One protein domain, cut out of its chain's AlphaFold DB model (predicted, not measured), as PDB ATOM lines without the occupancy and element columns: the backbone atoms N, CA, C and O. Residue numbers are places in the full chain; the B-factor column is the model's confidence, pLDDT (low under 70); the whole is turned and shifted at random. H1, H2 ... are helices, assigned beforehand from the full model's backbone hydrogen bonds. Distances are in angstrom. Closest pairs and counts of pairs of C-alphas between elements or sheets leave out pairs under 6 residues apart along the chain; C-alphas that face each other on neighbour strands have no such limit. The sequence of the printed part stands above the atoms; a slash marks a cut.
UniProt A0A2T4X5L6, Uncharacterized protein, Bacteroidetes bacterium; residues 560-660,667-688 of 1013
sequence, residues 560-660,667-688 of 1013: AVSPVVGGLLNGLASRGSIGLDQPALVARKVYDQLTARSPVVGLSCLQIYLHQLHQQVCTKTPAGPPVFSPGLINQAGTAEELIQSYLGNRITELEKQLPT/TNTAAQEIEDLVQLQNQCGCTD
ATOM      1  N   ALA A 560     102.493 119.689 103.659       72.31
ATOM      2  CA  ALA A 560     103.471 118.841 104.334       72.31
ATOM      3  C   ALA A 560     104.027 119.452 105.638       72.31
ATOM      4  O   ALA A 560     104.525 118.715 106.494       72.31
ATOM      5  N   VAL A 561     103.933 120.774 105.848       75.62
ATOM      6  CA  VAL A 561     104.535 121.440 107.023       75.62
ATOM      7  C   VAL A 561     103.873 121.011 108.337       75.62
ATOM      8  O   VAL A 561     104.576 120.749 109.312       75.62
ATOM      9  N   SER A 562     102.542 120.914 108.398       79.88
ATOM     10  CA  SER A 562     101.841 120.544 109.640       79.88
ATOM     11  C   SER A 562     102.196 119.120 110.121       79.88
ATOM     12  O   SER A 562     102.600 118.975 111.283       79.88
ATOM     13  N   PRO A 563     102.183 118.083 109.254       81.94
ATOM     14  CA  PRO A 563     102.726 116.764 109.583       81.94
ATOM     15  C   PRO A 563     104.192 116.792 110.034       81.94
ATOM     16  O   PRO A 563     104.542 116.115 111.001       81.94
ATOM     17  N   VAL A 564     105.045 117.598 109.387       84.88
ATOM     18  CA  VAL A 564     106.467 117.744 109.752       84.88
ATOM     19  C   VAL A 564     106.633 118.333 111.149       84.88
ATOM     20  O   VAL A 564     107.406 117.804 111.946       84.88
ATOM     21  N   VAL A 565     105.892 119.395 111.471       87.44
ATOM     22  CA  VAL A 565     105.902 120.014 112.803       87.44
ATOM     23  C   VAL A 565     105.445 119.007 113.859       87.44
ATOM     24  O   VAL A 565     106.099 118.864 114.892       87.44
ATOM     25  N   GLY A 566     104.362 118.270 113.593       87.62
ATOM     26  CA  GLY A 566     103.875 117.223 114.491       87.62
ATOM     27  C   GLY A 566     104.903 116.108 114.714       87.62
ATOM     28  O   GLY A 566     105.184 115.754 115.859       87.62
ATOM     29  N   GLY A 567     105.502 115.595 113.635       88.69
ATOM     30  CA  GLY A 567     106.558 114.581 113.688       88.69
ATOM     31  C   GLY A 567     107.764 115.046 114.502       88.69
ATOM     32  O   GLY A 567     108.179 114.358 115.434       88.69
ATOM     33  N   LEU A 568     108.260 116.254 114.227       89.50
ATOM     34  CA  LEU A 568     109.400 116.845 114.927       89.50
ATOM     35  C   LEU A 568     109.134 117.007 116.430       89.50
ATOM     36  O   LEU A 568     109.971 116.625 117.247       89.50
ATOM     37  N   LEU A 569     107.967 117.538 116.808       90.62
ATOM     38  CA  LEU A 569     107.578 117.687 118.214       90.62
ATOM     39  C   LEU A 569     107.497 116.329 118.921       90.62
ATOM     40  O   LEU A 569     108.006 116.181 120.033       90.62
ATOM     41  N   ASN A 570     106.914 115.322 118.267       89.50
ATOM     42  CA  ASN A 570     106.841 113.966 118.808       89.50
ATOM     43  C   ASN A 570     108.231 113.324 118.953       89.50
ATOM     44  O   ASN A 570     108.491 112.655 119.956       89.50
ATOM     45  N   GLY A 571     109.138 113.553 117.998       88.00
ATOM     46  CA  GLY A 571     110.532 113.107 118.075       88.00
ATOM     47  C   GLY A 571     111.262 113.736 119.266       88.00
ATOM     48  O   GLY A 571     111.855 113.032 120.085       88.00
ATOM     49  N   LEU A 572     111.123 115.052 119.450       88.06
ATOM     50  CA  LEU A 572     111.678 115.775 120.600       88.06
ATOM     51  C   LEU A 572     111.109 115.286 121.941       88.06
ATOM     52  O   LEU A 572     111.852 115.146 122.918       88.06
ATOM     53  N   ALA A 573     109.809 114.989 121.989       87.62
ATOM     54  CA  ALA A 573     109.170 114.429 123.174       87.62
ATOM     55  C   ALA A 573     109.673 113.010 123.482       87.62
ATOM     56  O   ALA A 573     109.970 112.683 124.630       87.62
ATOM     57  N   SER A 574     109.863 112.188 122.448       85.88
ATOM     58  CA  SER A 574     110.383 110.819 122.570       85.88
ATOM     59  C   SER A 574     111.838 110.784 123.050       85.88
ATOM     60  O   SER A 574     112.224 109.895 123.813       85.88
ATOM     61  N   ARG A 575     112.639 111.795 122.679       83.94
ATOM     62  CA  ARG A 575     113.989 112.028 123.224       83.94
ATOM     63  C   ARG A 575     113.983 112.510 124.682       83.94
ATOM     64  O   ARG A 575     115.051 112.623 125.282       83.94
ATOM     65  N   GLY A 576     112.817 112.814 125.255       82.31
ATOM     66  CA  GLY A 576     112.688 113.414 126.584       82.31
ATOM     67  C   GLY A 576     113.201 114.854 126.648       82.31
ATOM     68  O   GLY A 576     113.501 115.340 127.735       82.31
ATOM     69  N   SER A 577     113.347 115.523 125.497       83.38
ATOM     70  CA  SER A 577     113.814 116.912 125.420       83.38
ATOM     71  C   SER A 577     112.701 117.910 125.734       83.38
ATOM     72  O   SER A 577     112.977 118.977 126.264       83.38
ATOM     73  N   ILE A 578     111.445 117.554 125.444       89.00
ATOM     74  CA  ILE A 578     110.259 118.352 125.775       89.00
ATOM     75  C   ILE A 578     109.128 117.455 126.286       89.00
ATOM     76  O   ILE A 578     109.079 116.265 125.977       89.00
ATOM     77  N   GLY A 579     108.193 118.025 127.038       88.19
ATOM     78  CA  GLY A 579     106.850 117.467 127.208       88.19
ATOM     79  C   GLY A 579     105.869 118.124 126.235       88.19
ATOM     80  O   GLY A 579     106.077 119.268 125.836       88.19
ATOM     81  N   LEU A 580     104.786 117.438 125.872       90.44
ATOM     82  CA  LEU A 580     103.716 117.998 125.037       90.44
ATOM     83  C   LEU A 580     102.378 117.915 125.777       90.44
ATOM     84  O   LEU A 580     101.938 116.826 126.139       90.44
ATOM     85  N   ASP A 581     101.720 119.056 125.958       89.56
ATOM     86  CA  ASP A 581     100.317 119.147 126.368       89.56
ATOM     87  C   ASP A 581      99.469 119.436 125.126       89.56
ATOM     88  O   ASP A 581      99.738 120.387 124.402       89.56
ATOM     89  N   GLN A 582      98.463 118.604 124.851       87.00
ATOM     90  CA  GLN A 582      97.642 118.663 123.630       87.00
ATOM     91  C   GLN A 582      98.484 118.717 122.332       87.00
ATOM     92  O   GLN A 582      98.443 119.715 121.604       87.00
ATOM     93  N   PRO A 583      99.212 117.631 121.986       87.62
ATOM     94  CA  PRO A 583     100.205 117.617 120.904       87.62
ATOM     95  C   PRO A 583      99.697 118.144 119.556       87.62
ATOM     96  O   PRO A 583     100.363 118.955 118.919       87.62
ATOM     97  N   ALA A 584      98.493 117.740 119.139       85.00
ATOM     98  CA  ALA A 584      97.899 118.187 117.878       85.00
ATOM     99  C   ALA A 584      97.603 119.697 117.870       85.00
ATOM    100  O   ALA A 584      97.813 120.369 116.861       85.00
ATOM    101  N   LEU A 585      97.148 120.248 119.001       85.88
ATOM    102  CA  LEU A 585      96.864 121.676 119.123       85.88
ATOM    103  C   LEU A 585      98.153 122.499 119.203       85.88
ATOM    104  O   LEU A 585      98.216 123.577 118.619       85.88
ATOM    105  N   VAL A 586      99.184 121.988 119.881       89.62
ATOM    106  CA  VAL A 586     100.525 122.590 119.897       89.62
ATOM    107  C   VAL A 586     101.112 122.614 118.490       89.62
ATOM    108  O   VAL A 586     101.520 123.678 118.039       89.62
ATOM    109  N   ALA A 587     101.085 121.492 117.765       88.50
ATOM    110  CA  ALA A 587     101.583 121.417 116.392       88.50
ATOM    111  C   ALA A 587     100.854 122.400 115.464       88.50
ATOM    112  O   ALA A 587     101.500 123.153 114.737       88.50
ATOM    113  N   ARG A 588      99.517 122.457 115.549       86.75
ATOM    114  CA  ARG A 588      98.708 123.421 114.794       86.75
ATOM    115  C   ARG A 588      99.060 124.865 115.144       86.75
ATOM    116  O   ARG A 588      99.268 125.661 114.244       86.75
ATOM    117  N   LYS A 589      99.193 125.202 116.430       88.75
ATOM    118  CA  LYS A 589      99.558 126.560 116.859       88.75
ATOM    119  C   LYS A 589     100.966 126.965 116.425       88.75
ATOM    120  O   LYS A 589     101.160 128.114 116.047       88.75
ATOM    121  N   VAL A 590     101.934 126.048 116.477       89.00
ATOM    122  CA  VAL A 590     103.291 126.282 115.956       89.00
ATOM    123  C   VAL A 590     103.242 126.538 114.450       89.00
ATOM    124  O   VAL A 590     103.862 127.486 113.978       89.00
ATOM    125  N   TYR A 591     102.481 125.725 113.714       87.44
ATOM    126  CA  TYR A 591     102.256 125.915 112.283       87.44
ATOM    127  C   TYR A 591     101.628 127.286 111.992       87.44
ATOM    128  O   TYR A 591     102.234 128.074 111.273       87.44
ATOM    129  N   ASP A 592     100.501 127.613 112.633       85.94
ATOM    130  CA  ASP A 592      99.772 128.875 112.443       85.94
ATOM    131  C   ASP A 592     100.669 130.100 112.706       85.94
ATOM    132  O   ASP A 592     100.608 131.088 111.975       85.94
ATOM    133  N   GLN A 593     101.532 130.032 113.729       85.75
ATOM    134  CA  GLN A 593     102.497 131.088 114.057       85.75
ATOM    135  C   GLN A 593     103.557 131.279 112.965       85.75
ATOM    136  O   GLN A 593     103.897 132.413 112.634       85.75
ATOM    137  N   LEU A 594     104.070 130.188 112.396       81.50
ATOM    138  CA  LEU A 594     105.106 130.237 111.361       81.50
ATOM    139  C   LEU A 594     104.551 130.621 109.984       81.50
ATOM    140  O   LEU A 594     105.269 131.241 109.202       81.50
ATOM    141  N   THR A 595     103.287 130.302 109.692       79.31
ATOM    142  CA  THR A 595     102.637 130.644 108.414       79.31
ATOM    143  C   THR A 595     101.883 131.973 108.423       79.31
ATOM    144  O   THR A 595     101.272 132.336 107.422       79.31
ATOM    145  N   ALA A 596     101.894 132.718 109.534       74.94
ATOM    146  CA  ALA A 596     101.081 133.927 109.691       74.94
ATOM    147  C   ALA A 596     101.381 135.034 108.656       74.94
ATOM    148  O   ALA A 596     100.491 135.815 108.326       74.94
ATOM    149  N   ARG A 597     102.621 135.115 108.148       65.81
ATOM    150  CA  ARG A 597     103.057 136.122 107.155       65.81
ATOM    151  C   ARG A 597     103.604 135.547 105.852       65.81
ATOM    152  O   ARG A 597     103.597 136.246 104.844       65.81
ATOM    153  N   SER A 598     104.086 134.307 105.867       64.62
ATOM    154  CA  SER A 598     104.627 133.628 104.692       64.62
ATOM    155  C   SER A 598     103.961 132.261 104.550       64.62
ATOM    156  O   SER A 598     103.965 131.498 105.516       64.62
ATOM    157  N   PRO A 599     103.431 131.904 103.367       62.88
ATOM    158  CA  PRO A 599     102.919 130.558 103.122       62.88
ATOM    159  C   PRO A 599     104.042 129.504 103.099       62.88
ATOM    160  O   PRO A 599     103.773 128.315 103.255       62.88
ATOM    161  N   VAL A 600     105.302 129.929 102.938       65.00
ATOM    162  CA  VAL A 600     106.483 129.059 102.936       65.00
ATOM    163  C   VAL A 600     107.190 129.160 104.286       65.00
ATOM    164  O   VAL A 600     107.713 130.218 104.643       65.00
ATOM    165  N   VAL A 601     107.244 128.046 105.021       67.69
ATOM    166  CA  VAL A 601     107.972 127.950 106.294       67.69
ATOM    167  C   VAL A 601     109.385 127.436 106.042       67.69
ATOM    168  O   VAL A 601     109.591 126.282 105.663       67.69
ATOM    169  N   GLY A 602     110.382 128.284 106.295       74.94
ATOM    170  CA  GLY A 602     111.780 127.862 106.301       74.94
ATOM    171  C   GLY A 602     112.074 126.918 107.473       74.94
ATOM    172  O   GLY A 602     111.753 127.226 108.621       74.94
ATOM    173  N   LEU A 603     112.742 125.789 107.209       81.44
ATOM    174  CA  LEU A 603     113.146 124.822 108.245       81.44
ATOM    175  C   LEU A 603     114.015 125.465 109.337       81.44
ATOM    176  O   LEU A 603     113.840 125.181 110.521       81.44
ATOM    177  N   SER A 604     114.906 126.380 108.951       85.00
ATOM    178  CA  SER A 604     115.720 127.159 109.889       85.00
ATOM    179  C   SER A 604     114.868 128.058 110.795       85.00
ATOM    180  O   SER A 604     115.164 128.180 111.982       85.00
ATOM    181  N   CYS A 605     113.779 128.639 110.279       85.56
ATOM    182  CA  CYS A 605     112.855 129.464 111.063       85.56
ATOM    183  C   CYS A 605     112.105 128.614 112.100       85.56
ATOM    184  O   CYS A 605     112.018 128.997 113.266       85.56
ATOM    185  N   LEU A 606     111.639 127.422 111.702       87.25
ATOM    186  CA  LEU A 606     111.037 126.441 112.611       87.25
ATOM    187  C   LEU A 606     112.014 126.042 113.730       87.25
ATOM    188  O   LEU A 606     111.635 126.027 114.901       87.25
ATOM    189  N   GLN A 607     113.279 125.768 113.388       88.00
ATOM    190  CA  GLN A 607     114.318 125.465 114.373       88.00
ATOM    191  C   GLN A 607     114.537 126.630 115.354       88.00
ATOM    192  O   GLN A 607     114.536 126.439 116.568       88.00
ATOM    193  N   ILE A 608     114.695 127.858 114.867       88.81
ATOM    194  CA  ILE A 608     114.897 129.008 115.759       88.81
ATOM    195  C   ILE A 608     113.688 129.192 116.681       88.81
ATOM    196  O   ILE A 608     113.858 129.340 117.891       88.81
ATOM    197  N   TYR A 609     112.476 129.120 116.134       90.44
ATOM    198  CA  TYR A 609     111.249 129.309 116.899       90.44
ATOM    199  C   TYR A 609     111.088 128.272 118.018       90.44
ATOM    200  O   TYR A 609     110.910 128.639 119.179       90.44
ATOM    201  N   LEU A 610     111.224 126.979 117.701       90.56
ATOM    202  CA  LEU A 610     111.126 125.913 118.702       90.56
ATOM    203  C   LEU A 610     112.227 126.025 119.764       90.56
ATOM    204  O   LEU A 610     111.971 125.783 120.944       90.56
ATOM    205  N   HIS A 611     113.438 126.424 119.366       90.25
ATOM    206  CA  HIS A 611     114.520 126.670 120.312       90.25
ATOM    207  C   HIS A 611     114.180 127.824 121.262       90.25
ATOM    208  O   HIS A 611     114.361 127.694 122.469       90.25
ATOM    209  N   GLN A 612     113.656 128.935 120.748       89.50
ATOM    210  CA  GLN A 612     113.293 130.086 121.571       89.50
ATOM    211  C   GLN A 612     112.127 129.782 122.519       89.50
ATOM    212  O   GLN A 612     112.205 130.120 123.702       89.50
ATOM    213  N   LEU A 613     111.102 129.056 122.054       90.38
ATOM    214  CA  LEU A 613     110.030 128.550 122.920       90.38
ATOM    215  C   LEU A 613     110.592 127.711 124.072       90.38
ATOM    216  O   LEU A 613     110.232 127.917 125.230       90.38
ATOM    217  N   HIS A 614     111.521 126.806 123.763       89.12
ATOM    218  CA  HIS A 614     112.183 125.975 124.759       89.12
ATOM    219  C   HIS A 614     112.948 126.803 125.803       89.12
ATOM    220  O   HIS A 614     112.783 126.582 127.006       89.12
ATOM    221  N   GLN A 615     113.731 127.797 125.366       86.44
ATOM    222  CA  GLN A 615     114.474 128.675 126.278       86.44
ATOM    223  C   GLN A 615     113.545 129.466 127.210       86.44
ATOM    224  O   GLN A 615     113.837 129.617 128.398       86.44
ATOM    225  N   GLN A 616     112.384 129.909 126.722       86.00
ATOM    226  CA  GLN A 616     111.414 130.607 127.563       86.00
ATOM    227  C   GLN A 616     110.828 129.727 128.674       86.00
ATOM    228  O   GLN A 616     110.647 130.215 129.790       86.00
ATOM    229  N   VAL A 617     110.565 128.438 128.428       85.06
ATOM    230  CA  VAL A 617     110.108 127.529 129.501       85.06
ATOM    231  C   VAL A 617     111.218 127.289 130.517       85.06
ATOM    232  O   VAL A 617     110.987 127.345 131.725       85.06
ATOM    233  N   CYS A 618     112.440 127.105 130.026       83.62
ATOM    234  CA  CYS A 618     113.616 126.857 130.850       83.62
ATOM    235  C   CYS A 618     113.933 127.978 131.843       83.62
ATOM    236  O   CYS A 618     114.378 127.703 132.956       83.62
ATOM    237  N   THR A 619     113.646 129.233 131.492       75.94
ATOM    238  CA  THR A 619     113.797 130.360 132.431       75.94
ATOM    239  C   THR A 619     112.763 130.363 133.563       75.94
ATOM    240  O   THR A 619     113.025 130.936 134.619       75.94
ATOM    241  N   LYS A 620     111.603 129.717 133.375       73.31
ATOM    242  CA  LYS A 620     110.479 129.723 134.328       73.31
ATOM    243  C   LYS A 620     110.389 128.455 135.180       73.31
ATOM    244  O   LYS A 620     109.871 128.510 136.293       73.31
ATOM    245  N   THR A 621     110.844 127.307 134.678       65.62
ATOM    246  CA  THR A 621     110.717 126.021 135.382       65.62
ATOM    247  C   THR A 621     111.929 125.127 135.090       65.62
ATOM    248  O   THR A 621     111.911 124.369 134.127       65.62
ATOM    249  N   PRO A 622     112.998 125.192 135.906       61.75
ATOM    250  CA  PRO A 622     114.252 124.481 135.629       61.75
ATOM    251  C   PRO A 622     114.236 122.981 135.990       61.75
ATOM    252  O   PRO A 622     115.230 122.292 135.760       61.75
ATOM    253  N   ALA A 623     113.152 122.462 136.579       62.06
ATOM    254  CA  ALA A 623     113.051 121.072 137.027       62.06
ATOM    255  C   ALA A 623     112.114 120.250 136.122       62.06
ATOM    256  O   ALA A 623     110.902 120.453 136.134       62.06
ATOM    257  N   GLY A 624     112.688 119.288 135.390       66.88
ATOM    258  CA  GLY A 624     111.977 118.402 134.457       66.88
ATOM    259  C   GLY A 624     112.035 118.872 132.995       66.88
ATOM    260  O   GLY A 624     112.474 119.990 132.732       66.88
ATOM    261  N   PRO A 625     111.648 118.017 132.029       72.81
ATOM    262  CA  PRO A 625     111.608 118.399 130.622       72.81
ATOM    263  C   PRO A 625     110.571 119.516 130.404       72.81
ATOM    264  O   PRO A 625     109.426 119.371 130.846       72.81
ATOM    265  N   PRO A 626     110.939 120.624 129.740       84.50
ATOM    266  CA  PRO A 626     110.039 121.750 129.527       84.50
ATOM    267  C   PRO A 626     108.811 121.329 128.714       84.50
ATOM    268  O   PRO A 626     108.928 120.716 127.654       84.50
ATOM    269  N   VAL A 627     107.619 121.654 129.217       88.88
ATOM    270  CA  VAL A 627     106.347 121.262 128.594       88.88
ATOM    271  C   VAL A 627     105.866 122.348 127.641       88.88
ATOM    272  O   VAL A 627     105.658 123.495 128.038       88.88
ATOM    273  N   PHE A 628     105.643 121.976 126.386       91.69
ATOM    274  CA  PHE A 628     105.026 122.830 125.384       91.69
ATOM    275  C   PHE A 628     103.514 122.664 125.491       91.69
ATOM    276  O   PHE A 628     102.985 121.576 125.267       91.69
ATOM    277  N   SER A 629     102.826 123.748 125.840       90.12
ATOM    278  CA  SER A 629     101.369 123.795 125.945       90.12
ATOM    279  C   SER A 629     100.785 124.863 125.016       90.12
ATOM    280  O   SER A 629     101.472 125.827 124.658       90.12
ATOM    281  N   PRO A 630      99.494 124.768 124.654       89.56
ATOM    282  CA  PRO A 630      98.818 125.817 123.894       89.56
ATOM    283  C   PRO A 630      98.884 127.183 124.593       89.56
ATOM    284  O   PRO A 630      98.998 128.216 123.936       89.56
ATOM    285  N   GLY A 631      98.835 127.184 125.932       86.94
ATOM    286  CA  GLY A 631      98.950 128.387 126.755       86.94
ATOM    287  C   GLY A 631     100.335 129.028 126.683       86.94
ATOM    288  O   GLY A 631     100.419 130.250 126.595       86.94
ATOM    289  N   LEU A 632     101.403 128.221 126.646       88.38
ATOM    290  CA  LEU A 632     102.768 128.713 126.459       88.38
ATOM    291  C   LEU A 632     102.903 129.465 125.135       88.38
ATOM    292  O   LEU A 632     103.382 130.593 125.133       88.38
ATOM    293  N   ILE A 633     102.451 128.866 124.028       88.44
ATOM    294  CA  ILE A 633     102.566 129.480 122.695       88.44
ATOM    295  C   ILE A 633     101.827 130.824 122.651       88.44
ATOM    296  O   ILE A 633     102.338 131.788 122.095       88.44
ATOM    297  N   ASN A 634     100.661 130.919 123.297       86.12
ATOM    298  CA  ASN A 634      99.912 132.176 123.379       86.12
ATOM    299  C   ASN A 634     100.636 133.263 124.203       86.12
ATOM    300  O   ASN A 634     100.370 134.443 124.008       86.12
ATOM    301  N   GLN A 635     101.501 132.878 125.148       86.00
ATOM    302  CA  GLN A 635     102.223 133.795 126.042       86.00
ATOM    303  C   GLN A 635     103.652 134.103 125.579       86.00
ATOM    304  O   GLN A 635     104.267 135.028 126.107       86.00
ATOM    305  N   ALA A 636     104.196 133.319 124.648       82.31
ATOM    306  CA  ALA A 636     105.599 133.374 124.257       82.31
ATOM    307  C   ALA A 636     105.966 134.575 123.371       82.31
ATOM    308  O   ALA A 636     107.149 134.901 123.246       82.31
ATOM    309  N   GLY A 637     104.962 135.233 122.789       81.75
ATOM    310  CA  GLY A 637     105.126 136.205 121.709       81.75
ATOM    311  C   GLY A 637     104.889 135.567 120.338       81.75
ATOM    312  O   GLY A 637     104.648 134.361 120.222       81.75
ATOM    313  N   THR A 638     104.923 136.389 119.293       85.38
ATOM    314  CA  THR A 638     104.765 135.911 117.910       85.38
ATOM    315  C   THR A 638     106.034 135.211 117.421       85.38
ATOM    316  O   THR A 638     107.135 135.536 117.866       85.38
ATOM    317  N   ALA A 639     105.920 134.265 116.480       85.31
ATOM    318  CA  ALA A 639     107.108 133.617 115.908       85.31
ATOM    319  C   ALA A 639     108.136 134.627 115.367       85.31
ATOM    320  O   ALA A 639     109.331 134.443 115.582       85.31
ATOM    321  N   GLU A 640     107.667 135.714 114.755       83.31
ATOM    322  CA  GLU A 640     108.489 136.829 114.280       83.31
ATOM    323  C   GLU A 640     109.327 137.453 115.405       83.31
ATOM    324  O   GLU A 640     110.544 137.546 115.281       83.31
ATOM    325  N   GLU A 641     108.706 137.815 116.530       85.44
ATOM    326  CA  GLU A 641     109.400 138.430 117.670       85.44
ATOM    327  C   GLU A 641     110.500 137.521 118.228       85.44
ATOM    328  O   GLU A 641     111.620 137.975 118.480       85.44
ATOM    329  N   LEU A 642     110.205 136.227 118.403       88.69
ATOM    330  CA  LEU A 642     111.179 135.274 118.936       88.69
ATOM    331  C   LEU A 642     112.323 135.011 117.945       88.69
ATOM    332  O   LEU A 642     113.491 134.995 118.345       88.69
ATOM    333  N   ILE A 643     112.010 134.822 116.659       88.19
ATOM    334  CA  ILE A 643     113.020 134.592 115.617       88.19
ATOM    335  C   ILE A 643     113.914 135.828 115.468       88.19
ATOM    336  O   ILE A 643     115.142 135.697 115.478       88.19
ATOM    337  N   GLN A 644     113.316 137.020 115.407       87.00
ATOM    338  CA  GLN A 644     114.046 138.279 115.291       87.00
ATOM    339  C   GLN A 644     114.927 138.536 116.511       87.00
ATOM    340  O   GLN A 644     116.066 138.982 116.361       87.00
ATOM    341  N   SER A 645     114.446 138.204 117.714       86.81
ATOM    342  CA  SER A 645     115.245 138.296 118.937       86.81
ATOM    343  C   SER A 645     116.501 137.424 118.858       86.81
ATOM    344  O   SER A 645     117.605 137.904 119.123       86.81
ATOM    345  N   TYR A 646     116.365 136.163 118.435       89.38
ATOM    346  CA  TYR A 646     117.509 135.262 118.298       89.38
ATOM    347  C   TYR A 646     118.507 135.742 117.238       89.38
ATOM    348  O   TYR A 646     119.696 135.894 117.531       89.38
ATOM    349  N   LEU A 647     118.023 136.000 116.018       88.25
ATOM    350  CA  LEU A 647     118.871 136.391 114.892       88.25
ATOM    351  C   LEU A 647     119.557 137.734 115.152       88.25
ATOM    352  O   LEU A 647     120.761 137.851 114.940       88.25
ATOM    353  N   GLY A 648     118.831 138.719 115.690       86.44
ATOM    354  CA  GLY A 648     119.384 140.024 116.047       86.44
ATOM    355  C   GLY A 648     120.488 139.925 117.101       86.44
ATOM    356  O   GLY A 648     121.569 140.476 116.908       86.44
ATOM    357  N   ASN A 649     120.264 139.155 118.174       87.00
ATOM    358  CA  ASN A 649     121.281 138.936 119.206       87.00
ATOM    359  C   ASN A 649     122.541 138.268 118.639       87.00
ATOM    360  O   ASN A 649     123.653 138.672 118.983       87.00
ATOM    361  N   ARG A 650     122.376 137.276 117.753       87.25
ATOM    362  CA  ARG A 650     123.497 136.570 117.122       87.25
ATOM    363  C   ARG A 650     124.291 137.475 116.180       87.25
ATOM    364  O   ARG A 650     125.517 137.462 116.232       87.25
ATOM    365  N   ILE A 651     123.608 138.289 115.375       85.94
ATOM    366  CA  ILE A 651     124.252 139.291 114.516       85.94
ATOM    367  C   ILE A 651     125.055 140.272 115.378       85.94
ATOM    368  O   ILE A 651     126.244 140.449 115.139       85.94
ATOM    369  N   THR A 652     124.462 140.827 116.441       86.00
ATOM    370  CA  THR A 652     125.166 141.745 117.355       86.00
ATOM    371  C   THR A 652     126.370 141.091 118.046       86.00
ATOM    372  O   THR A 652     127.368 141.757 118.324       86.00
ATOM    373  N   GLU A 653     126.301 139.796 118.359       86.31
ATOM    374  CA  GLU A 653     127.433 139.048 118.913       86.31
ATOM    375  C   GLU A 653     128.581 138.924 117.902       86.31
ATOM    376  O   GLU A 653     129.727 139.212 118.249       86.31
ATOM    377  N   LEU A 654     128.278 138.554 116.655       82.25
ATOM    378  CA  LEU A 654     129.262 138.447 115.574       82.25
ATOM    379  C   LEU A 654     129.865 139.808 115.211       82.25
ATOM    380  O   LEU A 654     131.073 139.917 115.010       82.25
ATOM    381  N   GLU A 655     129.058 140.868 115.211       81.62
ATOM    382  CA  GLU A 655     129.521 142.239 114.980       81.62
ATOM    383  C   GLU A 655     130.563 142.679 116.015       81.62
ATOM    384  O   GLU A 655     131.530 143.354 115.666       81.62
ATOM    385  N   LYS A 656     130.420 142.261 117.282       83.44
ATOM    386  CA  LYS A 656     131.414 142.536 118.337       83.44
ATOM    387  C   LYS A 656     132.727 141.774 118.145       83.44
ATOM    388  O   LYS A 656     133.737 142.175 118.719       83.44
ATOM    389  N   GLN A 657     132.711 140.677 117.390       75.69
ATOM    390  CA  GLN A 657     133.889 139.854 117.099       75.69
ATOM    391  C   GLN A 657     134.653 140.337 115.859       75.69
ATOM    392  O   GLN A 657     135.794 139.921 115.653       75.69
ATOM    393  N   LEU A 658     134.067 141.229 115.048       71.25
ATOM    394  CA  LEU A 658     134.765 141.856 113.928       71.25
ATOM    395  C   LEU A 658     135.880 142.772 114.470       71.25
ATOM    396  O   LEU A 658     135.594 143.712 115.216       71.25
ATOM    397  N   PRO A 659     137.157 142.526 114.124       58.88
ATOM    398  CA  PRO A 659     138.254 143.333 114.637       58.88
ATOM    399  C   PRO A 659     138.170 144.772 114.106       58.88
ATOM    400  O   PRO A 659     137.893 145.007 112.931       58.88
ATOM    401  N   THR A 660     138.456 145.749 114.970       57.19
ATOM    402  CA  THR A 660     138.595 147.167 114.598       57.19
ATOM    403  C   THR A 660     139.835 147.445 113.747       57.19
ATOM    404  O   THR A 660     139.900 148.498 113.116       57.19
ATOM    405  N   THR A 667     137.876 138.676 109.233       47.88
ATOM    406  CA  THR A 667     136.877 139.623 108.720       47.88
ATOM    407  C   THR A 667     135.968 139.031 107.647       47.88
ATOM    408  O   THR A 667     134.850 139.508 107.505       47.88
ATOM    409  N   ASN A 668     136.405 138.003 106.908       54.88
ATOM    410  CA  ASN A 668     135.610 137.442 105.809       54.88
ATOM    411  C   ASN A 668     134.578 136.409 106.290       54.88
ATOM    412  O   ASN A 668     133.454 136.414 105.804       54.88
ATOM    413  N   THR A 669     134.913 135.563 107.270       61.19
ATOM    414  CA  THR A 669     134.008 134.494 107.734       61.19
ATOM    415  C   THR A 669     132.849 135.038 108.571       61.19
ATOM    416  O   THR A 669     131.699 134.696 108.317       61.19
ATOM    417  N   ALA A 670     133.129 135.933 109.527       66.44
ATOM    418  CA  ALA A 670     132.087 136.537 110.362       66.44
ATOM    419  C   ALA A 670     131.172 137.475 109.554       66.44
ATOM    420  O   ALA A 670     129.968 137.510 109.787       66.44
ATOM    421  N   ALA A 671     131.719 138.198 108.569       67.94
ATOM    422  CA  ALA A 671     130.917 139.031 107.674       67.94
ATOM    423  C   ALA A 671     129.979 138.194 106.788       67.94
ATOM    424  O   ALA A 671     128.821 138.571 106.622       67.94
ATOM    425  N   GLN A 672     130.450 137.051 106.275       68.00
ATOM    426  CA  GLN A 672     129.610 136.133 105.504       68.00
ATOM    427  C   GLN A 672     128.512 135.499 106.370       68.00
ATOM    428  O   GLN A 672     127.371 135.401 105.929       68.00
ATOM    429  N   GLU A 673     128.829 135.117 107.614       77.75
ATOM    430  CA  GLU A 673     127.834 134.596 108.566       77.75
ATOM    431  C   GLU A 673     126.763 135.653 108.879       77.75
ATOM    432  O   GLU A 673     125.577 135.335 108.899       77.75
ATOM    433  N   ILE A 674     127.150 136.922 109.056       79.19
ATOM    434  CA  ILE A 674     126.195 138.025 109.239       79.19
ATOM    435  C   ILE A 674     125.290 138.177 108.010       79.19
ATOM    436  O   ILE A 674     124.077 138.297 108.170       79.19
ATOM    437  N   GLU A 675     125.843 138.150 106.796       77.69
ATOM    438  CA  GLU A 675     125.057 138.243 105.559       77.69
ATOM    439  C   GLU A 675     124.049 137.089 105.437       77.69
ATOM    440  O   GLU A 675     122.867 137.328 105.178       77.69
ATOM    441  N   ASP A 676     124.481 135.857 105.721       77.81
ATOM    442  CA  ASP A 676     123.612 134.678 105.726       77.81
ATOM    443  C   ASP A 676     122.494 134.786 106.783       77.81
ATOM    444  O   ASP A 676     121.349 134.414 106.514       77.81
ATOM    445  N   LEU A 677     122.788 135.323 107.975       83.69
ATOM    446  CA  LEU A 677     121.786 135.538 109.027       83.69
ATOM    447  C   LEU A 677     120.787 136.645 108.665       83.69
ATOM    448  O   LEU A 677     119.599 136.511 108.964       83.69
ATOM    449  N   VAL A 678     121.233 137.710 107.994       81.88
ATOM    450  CA  VAL A 678     120.354 138.772 107.471       81.88
ATOM    451  C   VAL A 678     119.458 138.227 106.356       81.88
ATOM    452  O   VAL A 678     118.257 138.498 106.331       81.88
ATOM    453  N   GLN A 679     120.002 137.406 105.456       77.75
ATOM    454  CA  GLN A 679     119.204 136.739 104.430       77.75
ATOM    455  C   GLN A 679     118.163 135.800 105.061       77.75
ATOM    456  O   GLN A 679     117.008 135.782 104.626       77.75
ATOM    457  N   LEU A 680     118.529 135.083 106.127       80.44
ATOM    458  CA  LEU A 680     117.601 134.250 106.888       80.44
ATOM    459  C   LEU A 680     116.501 135.072 107.588       80.44
ATOM    460  O   LEU A 680     115.350 134.639 107.587       80.44
ATOM    461  N   GLN A 681     116.799 136.265 108.123       79.31
ATOM    462  CA  GLN A 681     115.771 137.170 108.672       79.31
ATOM    463  C   GLN A 681     114.710 137.524 107.624       79.31
ATOM    464  O   GLN A 681     113.511 137.455 107.909       79.31
ATOM    465  N   ASN A 682     115.146 137.843 106.401       75.94
ATOM    466  CA  ASN A 682     114.241 138.142 105.292       75.94
ATOM    467  C   ASN A 682     113.377 136.922 104.931       75.94
ATOM    468  O   ASN A 682     112.171 137.057 104.738       75.94
ATOM    469  N   GLN A 683     113.967 135.721 104.898       74.69
ATOM    470  CA  GLN A 683     113.241 134.473 104.623       74.69
ATOM    471  C   GLN A 683     112.206 134.128 105.698       74.69
ATOM    472  O   GLN A 683     111.138 133.614 105.376       74.69
ATOM    473  N   CYS A 684     112.497 134.418 106.967       74.94
ATOM    474  CA  CYS A 684     111.549 134.216 108.063       74.94
ATOM    475  C   CYS A 684     110.482 135.326 108.152       74.94
ATOM    476  O   CYS A 684     109.679 135.312 109.083       74.94
ATOM    477  N   GLY A 685     110.466 136.296 107.226       67.94
ATOM    478  CA  GLY A 685     109.481 137.383 107.193       67.94
ATOM    479  C   GLY A 685     109.627 138.408 108.325       67.94
ATOM    480  O   GLY A 685     108.647 139.067 108.667       67.94
ATOM    481  N   CYS A 686     110.823 138.532 108.914       63.28
ATOM    482  CA  CYS A 686     111.099 139.322 110.124       63.28
ATOM    483  C   CYS A 686     111.532 140.779 109.849       63.28
ATOM    484  O   CYS A 686     112.347 141.336 110.587       63.28
ATOM    485  N   THR A 687     111.043 141.413 108.778       55.06
ATOM    486  CA  THR A 687     111.466 142.773 108.402       55.06
ATOM    487  C   THR A 687     110.449 143.848 108.789       55.06
ATOM    488  O   THR A 687     109.397 143.947 108.162       55.06
ATOM    489  N   ASP A 688     110.843 144.737 109.704       40.97
ATOM    490  CA  ASP A 688     110.404 146.139 109.744       40.97
ATOM    491  C   ASP A 688     111.542 147.014 109.147       40.97
ATOM    492  O   ASP A 688     112.710 146.864 109.500       40.97
TER     493      ASP A 688
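This is residues 560 to 660 and 667 to 688 of the 1013 residues of an uncharacterized protein of Bacteroidetes bacterium (UniProt A0A2T4X5L6). Helices H5 and H6 lie side by side at one end; at the other, H1 and H4 pack on H2. H3 stands between, crossing the first part of H5. The 123 printed residues hold six named helices, H1 to H6, all helix, compact, radius of gyration of the C-alphas 15.5 A, spans 50 by 35 by 24 A.

H5, residues 639 to 657, touches H6, residues 667 to 683, opposite ways at a shallow tilt of 11 degrees; the closest C-alphas, Ile 651 and Ile 674, are 5.8 A apart. H3, residues 603 to 620, touches H5 with residues 605 to 613 alone, about perpendicular at 89 degrees (closest C-alphas Tyr 609 and Ile 643, 5.7 A). H2, residues 583 to 594, touches H1, residues 560 to 574, at C-alphas 587 and 566, 5.1 A, the closest. H2 touches H4, residues 630 to 635, with residues 585 to 590 alone; the closest C-alphas, 586 and 630, are 5.4 A apart. Every O i to N i+4 pair is within hydrogen-bond range in H1, H2, H4 and H5; 13 of 14 in H3, 12 of 13 in H6.

H5 is 27.5 A long, H3 26.7 A. H1 begins at C-alpha 560 (103.471, 118.841, 104.334); H6 ends at C-alpha 683 (113.241, 134.473, 104.623).

Residues 661 to 666 are not printed; C-alphas 660 and 667 are 9.7 A apart across the cut. Mean pLDDT of the printed part is 80.7, with 21 residues under 70.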